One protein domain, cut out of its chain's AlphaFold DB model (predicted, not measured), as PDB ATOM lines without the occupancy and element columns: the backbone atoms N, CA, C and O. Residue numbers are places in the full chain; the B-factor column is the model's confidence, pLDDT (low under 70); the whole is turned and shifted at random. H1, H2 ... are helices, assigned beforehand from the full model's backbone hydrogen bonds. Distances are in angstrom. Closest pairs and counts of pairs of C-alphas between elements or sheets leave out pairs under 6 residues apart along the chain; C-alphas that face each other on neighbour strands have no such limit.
ATOM      1  N   THR A 145     225.853 261.579 196.566       84.31
ATOM      2  CA  THR A 145     225.149 261.791 195.289       84.31
ATOM      3  C   THR A 145     223.676 261.418 195.400       84.31
ATOM      4  O   THR A 145     223.326 260.301 195.769       84.31
ATOM      5  N   THR A 146     222.795 262.343 195.019       86.44
ATOM      6  CA  THR A 146     221.344 262.134 195.059       86.44
ATOM      7  C   THR A 146     220.873 261.131 194.002       86.44
ATOM      8  O   THR A 146     221.154 261.277 192.812       86.44
ATOM      9  N   ILE A 147     220.060 260.159 194.414       87.12
ATOM     10  CA  ILE A 147     219.423 259.178 193.536       87.12
ATOM     11  C   ILE A 147     217.970 259.592 193.304       87.12
ATOM     12  O   ILE A 147     217.057 259.212 194.030       87.12
ATOM     13  N   TYR A 148     217.737 260.374 192.248       80.38
ATOM     14  CA  TYR A 148     216.432 260.997 191.973       80.38
ATOM     15  C   TYR A 148     215.259 260.023 191.805       80.38
ATOM     16  O   TYR A 148     214.112 260.408 192.030       80.38
ATOM     17  N   LYS A 149     215.541 258.781 191.390       84.62
ATOM     18  CA  LYS A 149     214.532 257.724 191.236       84.62
ATOM     19  C   LYS A 149     214.096 257.111 192.569       84.62
ATOM     20  O   LYS A 149     213.053 256.472 192.595       84.62
ATOM     21  N   ALA A 150     214.880 257.290 193.628       85.81
ATOM     22  CA  ALA A 150     214.568 256.794 194.955       85.81
ATOM     23  C   ALA A 150     213.834 257.854 195.785       85.81
ATOM     24  O   ALA A 150     213.912 259.065 195.554       85.81
ATOM     25  N   THR A 151     213.104 257.369 196.774       88.81
ATOM     26  CA  THR A 151     212.269 258.128 197.694       88.81
ATOM     27  C   THR A 151     212.520 257.662 199.122       88.81
ATOM     28  O   THR A 151     213.147 256.631 199.349       88.81
ATOM     29  N   LEU A 152     211.988 258.388 200.108       86.75
ATOM     30  CA  LEU A 152     212.064 257.986 201.517       86.75
ATOM     31  C   LEU A 152     211.508 256.581 201.785       86.75
ATOM     32  O   LEU A 152     211.943 255.927 202.720       86.75
ATOM     33  N   LYS A 153     210.566 256.104 200.962       87.12
ATOM     34  CA  LYS A 153     209.975 254.766 201.105       87.12
ATOM     35  C   LYS A 153     210.939 253.639 200.740       87.12
ATOM     36  O   LYS A 153     210.694 252.502 201.118       87.12
ATOM     37  N   ASP A 154     211.997 253.958 200.000       85.56
ATOM     38  CA  ASP A 154     213.026 253.002 199.592       85.56
ATOM     39  C   ASP A 154     214.110 252.827 200.673       85.56
ATOM     40  O   ASP A 154     215.009 252.000 200.517       85.56
ATOM     41  N   LEU A 155     214.028 253.601 201.765       87.94
ATOM     42  CA  LEU A 155     214.922 253.533 202.916       87.94
ATOM     43  C   LEU A 155     214.240 252.826 204.094       87.94
ATOM     44  O   LEU A 155     213.080 253.085 204.413       87.94
ATOM     45  N   ASP A 156     214.985 251.958 204.773       89.81
ATOM     46  CA  ASP A 156     214.545 251.288 205.995       89.81
ATOM     47  C   ASP A 156     214.759 252.200 207.219       89.81
ATOM     48  O   ASP A 156     215.842 252.278 207.811       89.81
ATOM     49  N   ASN A 157     213.704 252.934 207.586       89.88
ATOM     50  CA  ASN A 157     213.719 253.855 208.724       89.88
ATOM     51  C   ASN A 157     213.946 253.135 210.061       89.88
ATOM     52  O   ASN A 157     214.565 253.704 210.960       89.88
ATOM     53  N   ASP A 158     213.468 251.898 210.199       88.69
ATOM     54  CA  ASP A 158     213.635 251.118 211.424       88.69
ATOM     55  C   ASP A 158     215.084 250.656 211.568       88.69
ATOM     56  O   ASP A 158     215.663 250.766 212.651       88.69
ATOM     57  N   ALA A 159     215.715 250.241 210.466       86.75
ATOM     58  CA  ALA A 159     217.147 249.958 210.435       86.75
ATOM     59  C   ALA A 159     217.980 251.194 210.803       86.75
ATOM     60  O   ALA A 159     218.934 251.084 211.576       86.75
ATOM     61  N   PHE A 160     217.598 252.379 210.319       91.06
ATOM     62  CA  PHE A 160     218.259 253.626 210.701       91.06
ATOM     63  C   PHE A 160     218.112 253.925 212.199       91.06
ATOM     64  O   PHE A 160     219.100 254.222 212.869       91.06
ATOM     65  N   ARG A 161     216.898 253.811 212.756       91.44
ATOM     66  CA  ARG A 161     216.662 254.010 214.198       91.44
ATOM     67  C   ARG A 161     217.446 253.013 215.041       91.44
ATOM     68  O   ARG A 161     218.028 253.404 216.050       91.44
ATOM     69  N   LEU A 162     217.491 251.753 214.614       88.94
ATOM     70  CA  LEU A 162     218.274 250.716 215.273       88.94
ATOM     71  C   LEU A 162     219.765 251.061 215.246       88.94
ATOM     72  O   LEU A 162     220.415 250.997 216.282       88.94
ATOM     73  N   PHE A 163     220.299 251.485 214.099       88.19
ATOM     74  CA  PHE A 163     221.691 251.922 213.990       88.19
ATOM     75  C   PHE A 163     222.005 253.075 214.957       88.19
ATOM     76  O   PHE A 163     222.984 253.015 215.701       88.19
ATOM     77  N   MET A 164     221.147 254.095 214.994       92.62
ATOM     78  CA  MET A 164     221.318 255.248 215.883       92.62
ATOM     79  C   MET A 164     221.265 254.850 217.362       92.62
ATOM     80  O   MET A 164     222.051 255.352 218.164       92.62
ATOM     81  N   LYS A 165     220.396 253.905 217.727       91.31
ATOM     82  CA  LYS A 165     220.310 253.397 219.096       91.31
ATOM     83  C   LYS A 165     221.527 252.555 219.479       91.31
ATOM     84  O   LYS A 165     222.142 252.818 220.503       91.31
ATOM     85  N   GLU A 166     221.887 251.572 218.659       87.44
ATOM     86  CA  GLU A 166     222.924 250.581 218.982       87.44
ATOM     87  C   GLU A 166     224.345 251.153 218.908       87.44
ATOM     88  O   GLU A 166     225.188 250.817 219.736       87.44
ATOM     89  N   TYR A 167     224.623 252.022 217.931       86.31
ATOM     90  CA  TYR A 167     225.984 252.514 217.679       86.31
ATOM     91  C   TYR A 167     226.202 253.959 218.114       86.31
ATOM     92  O   TYR A 167     227.324 254.318 218.464       86.31
ATOM     93  N   MET A 168     225.149 254.784 218.119       86.75
ATOM     94  CA  MET A 168     225.249 256.194 218.513       86.75
ATOM     95  C   MET A 168     224.628 256.476 219.889       86.75
ATOM     96  O   MET A 168     224.794 257.582 220.397       86.75
ATOM     97  N   ASN A 169     223.942 255.501 220.506       93.56
ATOM     98  CA  ASN A 169     223.200 255.654 221.764       93.56
ATOM     99  C   ASN A 169     222.198 256.828 221.738       93.56
ATOM    100  O   ASN A 169     222.013 257.537 222.728       93.56
ATOM    101  N   ILE A 170     221.571 257.054 220.578       93.25
ATOM    102  CA  ILE A 170     220.576 258.108 220.354       93.25
ATOM    103  C   ILE A 170     219.242 257.456 219.995       93.25
ATOM    104  O   ILE A 170     219.126 256.767 218.980       93.25
ATOM    105  N   GLU A 171     218.207 257.724 220.791       93.81
ATOM    106  CA  GLU A 171     216.833 257.395 220.415       93.81
ATOM    107  C   GLU A 171     216.269 258.487 219.504       93.81
ATOM    108  O   GLU A 171     216.072 259.634 219.905       93.81
ATOM    109  N   VAL A 172     216.032 258.130 218.245       93.62
ATOM    110  CA  VAL A 172     215.506 259.051 217.237       93.62
ATOM    111  C   VAL A 172     213.980 259.022 217.287       93.62
ATOM    112  O   VAL A 172     213.385 257.961 217.097       93.62
ATOM    113  N   SER A 173     213.345 260.176 217.517       94.44
ATOM    114  CA  SER A 173     211.887 260.358 217.416       94.44
ATOM    115  C   SER A 173     211.431 260.484 215.955       94.44
ATOM    116  O   SER A 173     212.254 260.624 215.049       94.44
ATOM    117  N   GLU A 174     210.125 260.404 215.686       92.50
ATOM    118  CA  GLU A 174     209.591 260.578 214.322       92.50
ATOM    119  C   GLU A 174     209.918 261.963 213.753       92.50
ATOM    120  O   GLU A 174     210.414 262.085 212.637       92.50
ATOM    121  N   GLU A 175     209.739 263.001 214.569       94.06
ATOM    122  CA  GLU A 175     209.945 264.400 214.182       94.06
ATOM    123  C   GLU A 175     211.405 264.715 213.825       94.06
ATOM    124  O   GLU A 175     211.679 265.586 213.001       94.06
ATOM    125  N   MET A 176     212.358 263.992 214.421       94.00
ATOM    126  CA  MET A 176     213.789 264.231 214.226       94.00
ATOM    127  C   MET A 176     214.418 263.348 213.145       94.00
ATOM    128  O   MET A 176     215.558 263.607 212.752       94.00
ATOM    129  N   LEU A 177     213.705 262.330 212.649       93.94
ATOM    130  CA  LEU A 177     214.244 261.322 211.732       93.94
ATOM    131  C   LEU A 177     214.904 261.954 210.501       93.94
ATOM    132  O   LEU A 177     216.076 261.701 210.219       93.94
ATOM    133  N   ILE A 178     214.168 262.825 209.808       95.00
ATOM    134  CA  ILE A 178     214.641 263.485 208.587       95.00
ATOM    135  C   ILE A 178     215.848 264.381 208.872       95.00
ATOM    136  O   ILE A 178     216.806 264.383 208.101       95.00
ATOM    137  N   ASN A 179     215.847 265.099 209.997       95.31
ATOM    138  CA  ASN A 179     216.965 265.962 210.377       95.31
ATOM    139  C   ASN A 179     218.242 265.148 210.610       95.31
ATOM    140  O   ASN A 179     219.300 265.505 210.092       95.31
ATOM    141  N   TYR A 180     218.148 264.023 211.322       94.81
ATOM    142  CA  TYR A 180     219.292 263.133 211.512       94.81
ATOM    143  C   TYR A 180     219.770 262.517 210.195       94.81
ATOM    144  O   TYR A 180     220.972 262.503 209.936       94.81
ATOM    145  N   MET A 181     218.855 262.071 209.332       94.31
ATOM    146  CA  MET A 181     219.211 261.520 208.022       94.31
ATOM    147  C   MET A 181     219.887 262.552 207.103       94.31
ATOM    148  O   MET A 181     220.823 262.200 206.386       94.31
ATOM    149  N   LYS A 182     219.475 263.826 207.143       93.75
ATOM    150  CA  LYS A 182     220.157 264.921 206.427       93.75
ATOM    151  C   LYS A 182     221.548 265.195 206.997       93.75
ATOM    152  O   LYS A 182     222.501 265.355 206.238       93.75
ATOM    153  N   ASN A 183     221.683 265.216 208.324       92.31
ATOM    154  CA  ASN A 183     222.964 265.466 208.992       92.31
ATOM    155  C   ASN A 183     223.989 264.359 208.712       92.31
ATOM    156  O   ASN A 183     225.167 264.651 208.533       92.31
ATOM    157  N   LEU A 184     223.531 263.108 208.624       91.25
ATOM    158  CA  LEU A 184     224.352 261.942 208.283       91.25
ATOM    159  C   LEU A 184     224.452 261.681 206.776       91.25
ATOM    160  O   LEU A 184     224.944 260.631 206.376       91.25
ATOM    161  N   LYS A 185     223.969 262.606 205.936       91.31
ATOM    162  CA  LYS A 185     224.056 262.525 204.469       91.31
ATOM    163  C   LYS A 185     223.390 261.299 203.842       91.31
ATOM    164  O   LYS A 185     223.652 260.978 202.688       91.31
ATOM    165  N   ILE A 186     222.478 260.654 204.564       93.31
ATOM    166  CA  ILE A 186     221.566 259.624 204.042       93.31
ATOM    167  C   ILE A 186     220.549 260.263 203.085       93.31
ATOM    168  O   ILE A 186     220.139 259.660 202.091       93.31
ATOM    169  N   LEU A 187     220.164 261.509 203.377       93.56
ATOM    170  CA  LEU A 187     219.304 262.342 202.544       93.56
ATOM    171  C   LEU A 187     220.016 263.626 202.131       93.56
ATOM    172  O   LEU A 187     220.770 264.219 202.902       93.56
ATOM    173  N   SER A 188     219.703 264.099 200.927       90.06
ATOM    174  CA  SER A 188     220.059 265.438 200.475       90.06
ATOM    175  C   SER A 188     219.224 266.514 201.187       90.06
ATOM    176  O   SER A 188     218.243 266.228 201.882       90.06
ATOM    177  N   LYS A 189     219.582 267.790 200.981       85.12
ATOM    178  CA  LYS A 189     218.812 268.936 201.500       85.12
ATOM    179  C   LYS A 189     217.347 268.909 201.043       85.12
ATOM    180  O   LYS A 189     216.468 269.228 201.843       85.12
ATOM    181  N   ASP A 190     217.116 268.435 199.818       88.25
ATOM    182  CA  ASP A 190     215.803 268.288 199.177       88.25
ATOM    183  C   ASP A 190     215.114 266.946 199.503       88.25
ATOM    184  O   ASP A 190     214.202 266.525 198.793       88.25
ATOM    185  N   GLU A 191     215.567 266.243 200.551       92.62
ATOM    186  CA  GLU A 191     214.960 264.998 201.064       92.62
ATOM    187  C   GLU A 191     214.967 263.840 200.065       92.62
ATOM    188  O   GLU A 191     214.135 262.931 200.110       92.62
ATOM    189  N   LYS A 192     215.946 263.843 199.160       93.00
ATOM    190  CA  LYS A 192     216.175 262.729 198.247       93.00
ATOM    191  C   LYS A 192     217.247 261.792 198.808       93.00
ATOM    192  O   LYS A 192     218.272 262.291 199.276       93.00
ATOM    193  N   PRO A 193     217.057 260.461 198.736       93.69
ATOM    194  CA  PRO A 193     218.091 259.500 199.101       93.69
ATOM    195  C   PRO A 193     219.397 259.747 198.361       93.69
ATOM    196  O   PRO A 193     219.404 259.984 197.149       93.69
ATOM    197  N   THR A 194     220.497 259.675 199.097       92.25
ATOM    198  CA  THR A 194     221.841 259.655 198.527       92.25
ATOM    199  C   THR A 194     222.260 258.223 198.202       92.25
ATOM    200  O   THR A 194     221.613 257.259 198.625       92.25
ATOM    201  N   LEU A 195     223.349 258.053 197.455       87.62
ATOM    202  CA  LEU A 195     223.929 256.739 197.199       87.62
ATOM    203  C   LEU A 195     224.307 256.039 198.515       87.62
ATOM    204  O   LEU A 195     224.016 254.855 198.660       87.62
ATOM    205  N   ALA A 196     224.866 256.769 199.485       86.25
ATOM    206  CA  ALA A 196     225.142 256.283 200.834       86.25
ATOM    207  C   ALA A 196     223.866 255.805 201.520       86.25
ATOM    208  O   ALA A 196     223.831 254.699 202.046       86.25
ATOM    209  N   GLY A 197     222.802 256.613 201.476       89.31
ATOM    210  CA  GLY A 197     221.527 256.270 202.094       89.31
ATOM    211  C   GLY A 197     220.937 254.985 201.529       89.31
ATOM    212  O   GLY A 197     220.530 254.108 202.286       89.31
ATOM    213  N   ILE A 198     220.976 254.830 200.205       87.25
ATOM    214  CA  ILE A 198     220.543 253.601 199.538       87.25
ATOM    215  C   ILE A 198     221.441 252.425 199.926       87.25
ATOM    216  O   ILE A 198     220.944 251.392 200.355       87.25
ATOM    217  N   LEU A 199     222.761 252.559 199.814       83.50
ATOM    218  CA  LEU A 199     223.671 251.466 200.150       83.50
ATOM    219  C   LEU A 199     223.591 251.075 201.627       83.50
ATOM    220  O   LEU A 199     223.785 249.915 201.943       83.50
ATOM    221  N   PHE A 200     223.298 252.001 202.533       81.69
ATOM    222  CA  PHE A 200     223.293 251.724 203.966       81.69
ATOM    223  C   PHE A 200     221.938 251.218 204.478       81.69
ATOM    224  O   PHE A 200     221.900 250.398 205.391       81.69
ATOM    225  N   LEU A 201     220.831 251.688 203.892       78.69
ATOM    226  CA  LEU A 201     219.473 251.458 204.401       78.69
ATOM    227  C   LEU A 201     218.545 250.730 203.422       78.69
ATOM    228  O   LEU A 201     217.358 250.584 203.711       78.69
ATOM    229  N   VAL A 202     219.033 250.258 202.271       68.25
ATOM    230  CA  VAL A 202     218.225 249.380 201.414       68.25
ATOM    231  C   VAL A 202     218.058 248.011 202.070       68.25
ATOM    232  O   VAL A 202     219.025 247.340 202.439       68.25
ATOM    233  N   GLN A 203     216.804 247.554 202.103       59.50
ATOM    234  CA  GLN A 203     216.350 246.252 202.614       59.50
ATOM    235  C   GLN A 203     217.194 245.040 202.172       59.50
ATOM    236  O   GLN A 203     217.266 244.042 202.892       59.50
ATOM    237  N   ILE A 204     217.865 245.108 201.017       50.50
ATOM    238  CA  ILE A 204     218.711 244.028 200.485       50.50
ATOM    239  C   ILE A 204     219.874 243.706 201.439       50.50
ATOM    240  O   ILE A 204     220.180 242.528 201.642       50.50
ATOM    241  N   LEU A 205     220.466 244.704 202.104       50.12
ATOM    242  CA  LEU A 205     221.569 244.462 203.035       50.12
ATOM    243  C   LEU A 205     221.119 243.875 204.369       50.12
ATOM    244  O   LEU A 205     221.879 243.108 204.949       50.12
ATOM    245  N   ASN A 206     219.880 244.100 204.810       51.78
ATOM    246  CA  ASN A 206     219.367 243.447 206.018       51.78
ATOM    247  C   ASN A 206     219.254 241.923 205.844       51.78
ATOM    248  O   ASN A 206     219.607 241.170 206.753       51.78
ATOM    249  N   SER A 207     218.860 241.448 204.657       52.22
ATOM    250  CA  SER A 207     218.833 240.007 204.362       52.22
ATOM    251  C   SER A 207     220.240 239.386 204.315       52.22
ATOM    252  O   SER A 207     220.467 238.312 204.877       52.22
ATOM    253  N   LEU A 208     221.212 240.094 203.728       47.38
ATOM    254  CA  LEU A 208     222.603 239.644 203.608       47.38
ATOM    255  C   LEU A 208     223.362 239.714 204.943       47.38
ATOM    256  O   LEU A 208     224.102 238.791 205.280       47.38
ATOM    257  N   PHE A 209     223.146 240.754 205.751       52.56
ATOM    258  CA  PHE A 209     223.740 240.869 207.086       52.56
ATOM    259  C   PHE A 209     223.163 239.850 208.072       52.56
ATOM    260  O   PHE A 209     223.910 239.324 208.900       52.56
ATOM    261  N   GLN A 210     221.869 239.510 207.983       55.28
ATOM    262  CA  GLN A 210     221.322 238.398 208.768       55.28
ATOM    263  C   GLN A 210     221.940 237.054 208.366       55.28
ATOM    264  O   GLN A 210     222.261 236.257 209.249       55.28
ATOM    265  N   GLN A 211     222.182 236.819 207.072       52.25
ATOM    266  CA  GLN A 211     222.891 235.623 206.601       52.25
ATOM    267  C   GLN A 211     224.352 235.577 207.082       52.25
ATOM    268  O   GLN A 211     224.830 234.518 207.487       52.25
ATOM    269  N   LEU A 212     225.049 236.715 207.120       51.91
ATOM    270  CA  LEU A 212     226.425 236.812 207.627       51.91
ATOM    271  C   LEU A 212     226.523 236.577 209.144       51.91
ATOM    272  O   LEU A 212     227.399 235.833 209.585       51.91
ATOM    273  N   LYS A 213     225.597 237.120 209.948       57.59
ATOM    274  CA  LYS A 213     225.515 236.817 211.394       57.59
ATOM    275  C   LYS A 213     225.200 235.339 211.653       57.59
ATOM    276  O   LYS A 213     225.737 234.745 212.588       57.59
ATOM    277  N   TRP A 214     224.373 234.727 210.804       53.47
ATOM    278  CA  TRP A 214     224.111 233.286 210.823       53.47
ATOM    279  C   TRP A 214     225.371 232.457 210.545       53.47
ATOM    280  O   TRP A 214     225.640 231.488 211.258       53.47
ATOM    281  N   LEU A 215     226.179 232.854 209.556       57.34
ATOM    282  CA  LEU A 215     227.452 232.199 209.240       57.34
ATOM    283  C   LEU A 215     228.461 232.308 210.388       57.34
ATOM    284  O   LEU A 215     229.129 231.324 210.699       57.34
ATOM    285  N   GLU A 216     228.534 233.453 211.069       62.19
ATOM    286  CA  GLU A 216     229.409 233.621 212.235       62.19
ATOM    287  C   GLU A 216     229.001 232.691 213.394       62.19
ATOM    288  O   GLU A 216     229.850 232.079 214.047       62.19
ATOM    289  N   HIS A 217     227.694 232.514 213.616       64.88
ATOM    290  CA  HIS A 217     227.176 231.598 214.632       64.88
ATOM    291  C   HIS A 217     227.483 230.129 214.291       64.88
ATOM    292  O   HIS A 217     227.942 229.376 215.153       64.88
ATOM    293  N   ILE A 218     227.319 229.731 213.023       69.75
ATOM    294  CA  ILE A 218     227.686 228.391 212.535       69.75
ATOM    295  C   ILE A 218     229.188 228.141 212.710       69.75
ATOM    296  O   ILE A 218     229.578 227.087 213.213       69.75
ATOM    297  N   PHE A 219     230.039 229.109 212.357       61.31
ATOM    298  CA  PHE A 219     231.487 228.989 212.533       61.31
ATOM    299  C   PHE A 219     231.875 228.804 214.004       61.31
ATOM    300  O   PHE A 219     232.688 227.933 214.318       61.31
ATOM    301  N   ARG A 220     231.253 229.546 214.927       67.88
ATOM    302  CA  ARG A 220     231.483 229.384 216.373       67.88
ATOM    303  C   ARG A 220     231.064 228.000 216.880       67.88
ATOM    304  O   ARG A 220     231.803 227.394 217.656       67.88
ATOM    305  N   VAL A 221     229.931 227.468 216.414       73.44
ATOM    306  CA  VAL A 221     229.469 226.112 216.767       73.44
ATOM    307  C   VAL A 221     230.407 225.038 216.206       73.44
ATOM    308  O   VAL A 221     230.758 224.100 216.919       73.44
ATOM    309  N   LEU A 222     230.873 225.181 214.962       69.44
ATOM    310  CA  LEU A 222     231.814 224.240 214.346       69.44
ATOM    311  C   LEU A 222     233.173 224.231 215.056       69.44
ATOM    312  O   LEU A 222     233.717 223.157 215.311       69.44
ATOM    313  N   ILE A 223     233.692 225.400 215.447       70.50
ATOM    314  CA  ILE A 223     234.924 225.512 216.242       70.50
ATOM    315  C   ILE A 223     234.743 224.846 217.613       70.50
ATOM    316  O   ILE A 223     235.608 224.083 218.047       70.50
ATOM    317  N   PHE A 224     233.604 225.069 218.277       76.31
ATOM    318  CA  PHE A 224     233.287 224.436 219.559       76.31
ATOM    319  C   PHE A 224     233.218 222.905 219.448       76.31
ATOM    320  O   PHE A 224     233.849 222.196 220.236       76.31
ATOM    321  N   LEU A 225     232.518 222.381 218.437       71.88
ATOM    322  CA  LEU A 225     232.417 220.941 218.183       71.88
ATOM    323  C   LEU A 225     233.775 220.319 217.832       71.88
ATOM    324  O   LEU A 225     234.102 219.245 218.339       71.88
ATOM    325  N   HIS A 226     234.598 221.001 217.033       73.62
ATOM    326  CA  HIS A 226     235.946 220.548 216.696       73.62
ATOM    327  C   HIS A 226     236.849 220.466 217.935       73.62
ATOM    328  O   HIS A 226     237.540 219.462 218.137       73.62
ATOM    329  N   HIS A 227     236.802 221.482 218.803       68.69
ATOM    330  CA  HIS A 227     237.565 221.510 220.052       68.69
ATOM    331  C   HIS A 227     237.105 220.421 221.038       68.69
ATOM    332  O   HIS A 227     237.911 219.810 221.743       68.69
ATOM    333  N   HIS A 228     235.804 220.117 221.064       69.88
ATOM    334  CA  HIS A 228     235.276 219.034 221.890       69.88
ATOM    335  C   HIS A 228     235.638 217.642 221.354       69.88
ATOM    336  O   HIS A 228     235.937 216.741 222.143       69.88
ATOM    337  N   TRP A 229     235.641 217.463 220.032       58.28
ATOM    338  CA  TRP A 229     236.013 216.203 219.389       58.28
ATOM    339  C   TRP A 229     237.503 215.888 219.566       58.28
ATOM    340  O   TRP A 229     237.852 214.767 219.925       58.28
ATOM    341  N   THR A 230     238.380 216.885 219.419       63.78
ATOM    342  CA  THR A 230     239.829 216.734 219.657       63.78
ATOM    343  C   THR A 230     240.151 216.384 221.111       63.78
ATOM    344  O   THR A 230     240.936 215.466 221.343       63.78
ATOM    345  N   LYS A 231     239.482 217.006 222.095       61.91
ATOM    346  CA  LYS A 231     239.613 216.620 223.517       61.91
ATOM    347  C   LYS A 231     239.108 215.208 223.828       61.91
ATOM    348  O   LYS A 231     239.661 214.542 224.696       61.91
ATOM    349  N   ARG A 232     238.059 214.730 223.148       57.12
ATOM    350  CA  ARG A 232     237.590 213.342 223.322       57.12
ATOM    351  C   ARG A 232     238.529 212.338 222.663       57.12
ATOM    352  O   ARG A 232     238.739 211.264 223.213       57.12
ATOM    353  N   LYS A 233     239.121 212.680 221.517       53.94
ATOM    354  CA  LYS A 233     240.070 211.806 220.816       53.94
ATOM    355  C   LYS A 233     241.338 211.567 221.645       53.94
ATOM    356  O   LYS A 233     241.767 210.423 221.751       53.94
ATOM    357  N   SER A 234     241.855 212.600 222.313       56.53
ATOM    358  CA  SER A 234     243.002 212.464 223.222       56.53
ATOM    359  C   SER A 234     242.687 211.646 224.481       56.53
ATOM    360  O   SER A 234     243.539 210.891 224.936       56.53
ATOM    361  N   GLN A 235     241.462 211.712 225.015       54.97
ATOM    362  CA  GLN A 235     241.036 210.853 226.131       54.97
ATOM    363  C   GLN A 235     240.871 209.378 225.731       54.97
ATOM    364  O   GLN A 235     241.145 208.492 226.535       54.97
ATOM    365  N   VAL A 236     240.446 209.096 224.496       55.81
ATOM    366  CA  VAL A 236     240.292 207.718 223.993       55.81
ATOM    367  C   VAL A 236     241.641 207.081 223.634       55.81
ATOM    368  O   VAL A 236     241.791 205.872 223.785       55.81
ATOM    369  N   GLU A 237     242.639 207.862 223.207       51.94
ATOM    370  CA  GLU A 237     244.016 207.365 223.035       51.94
ATOM    371  C   GLU A 237     244.720 207.095 224.373       51.94
ATOM    372  O   GLU A 237     245.477 206.136 224.470       51.94
ATOM    373  N   PHE A 238     244.400 207.849 225.430       48.03
ATOM    374  CA  PHE A 238     244.938 207.620 226.779       48.03
ATOM    375  C   PHE A 238     244.410 206.339 227.450       48.03
ATOM    376  O   PHE A 238     245.027 205.834 228.378       48.03
ATOM    377  N   LEU A 239     243.274 205.806 226.985       49.34
ATOM    378  CA  LEU A 239     242.676 204.548 227.462       49.34
ATOM    379  C   LEU A 239     243.150 203.311 226.672       49.34
ATOM    380  O   LEU A 239     242.666 202.207 226.918       49.34
ATOM    381  N   LYS A 240     244.053 203.488 225.696       49.16
ATOM    382  CA  LYS A 240     244.652 202.412 224.885       49.16
ATOM    383  C   LYS A 240     246.144 202.176 225.182       49.16
ATOM    384  O   LYS A 240     246.774 201.404 224.460       49.16
TER     385      LYS A 240
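AT A GLANCE: This is residues 145 to 240 of the 241 residues of the protein "Putative DNA-binding domain-containing protein" of Candidatus Kryptonium thompsoni (UniProt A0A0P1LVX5). A small compact head of three short helices, H1 to H3, and loops has one long helix, H4, sticking out as an arm, with residues 207 to 240 free. The arm makes the length of the whole, 76 by 28 by 17 A. The 96 printed residues, with four named helices and no named strand, are all helix in class and extended, with a radius of gyration of the C-alphas of 22.1 A.

HOW THE PARTS SIT: H1, residues 157 to 168, and H2, residues 177 to 183, are near each other. H1, with residues 157 to 160 alone, only just touches H3, residues 195 to 201, with 3 pairs of C-alphas within 8 A, the closest Ala 159 and Leu 201 at 6.6 A. H4, residues 203 to 238, is close to H3 but not clearly touching, at a steep tilt of 55 degrees. Every O i to N i+4 pair is within hydrogen-bond range in H1, H2 and H3, and 31 of 32 in H4.

IN THESE COORDINATES: H1 begins at C-alpha 157 (213.719, 253.855, 208.724). From first to last C-alpha, H1 is 15.3 A, H2 and H3 10.0 A each, and H4 53.8 A, ending at C-alpha 238 (244.938, 207.620, 226.779).

THE WHOLE: The printed part has no cut, and the H2 to H3 link is long. The model's pLDDT is under 70 in residues 202 to 220, 222 and 227 to 240.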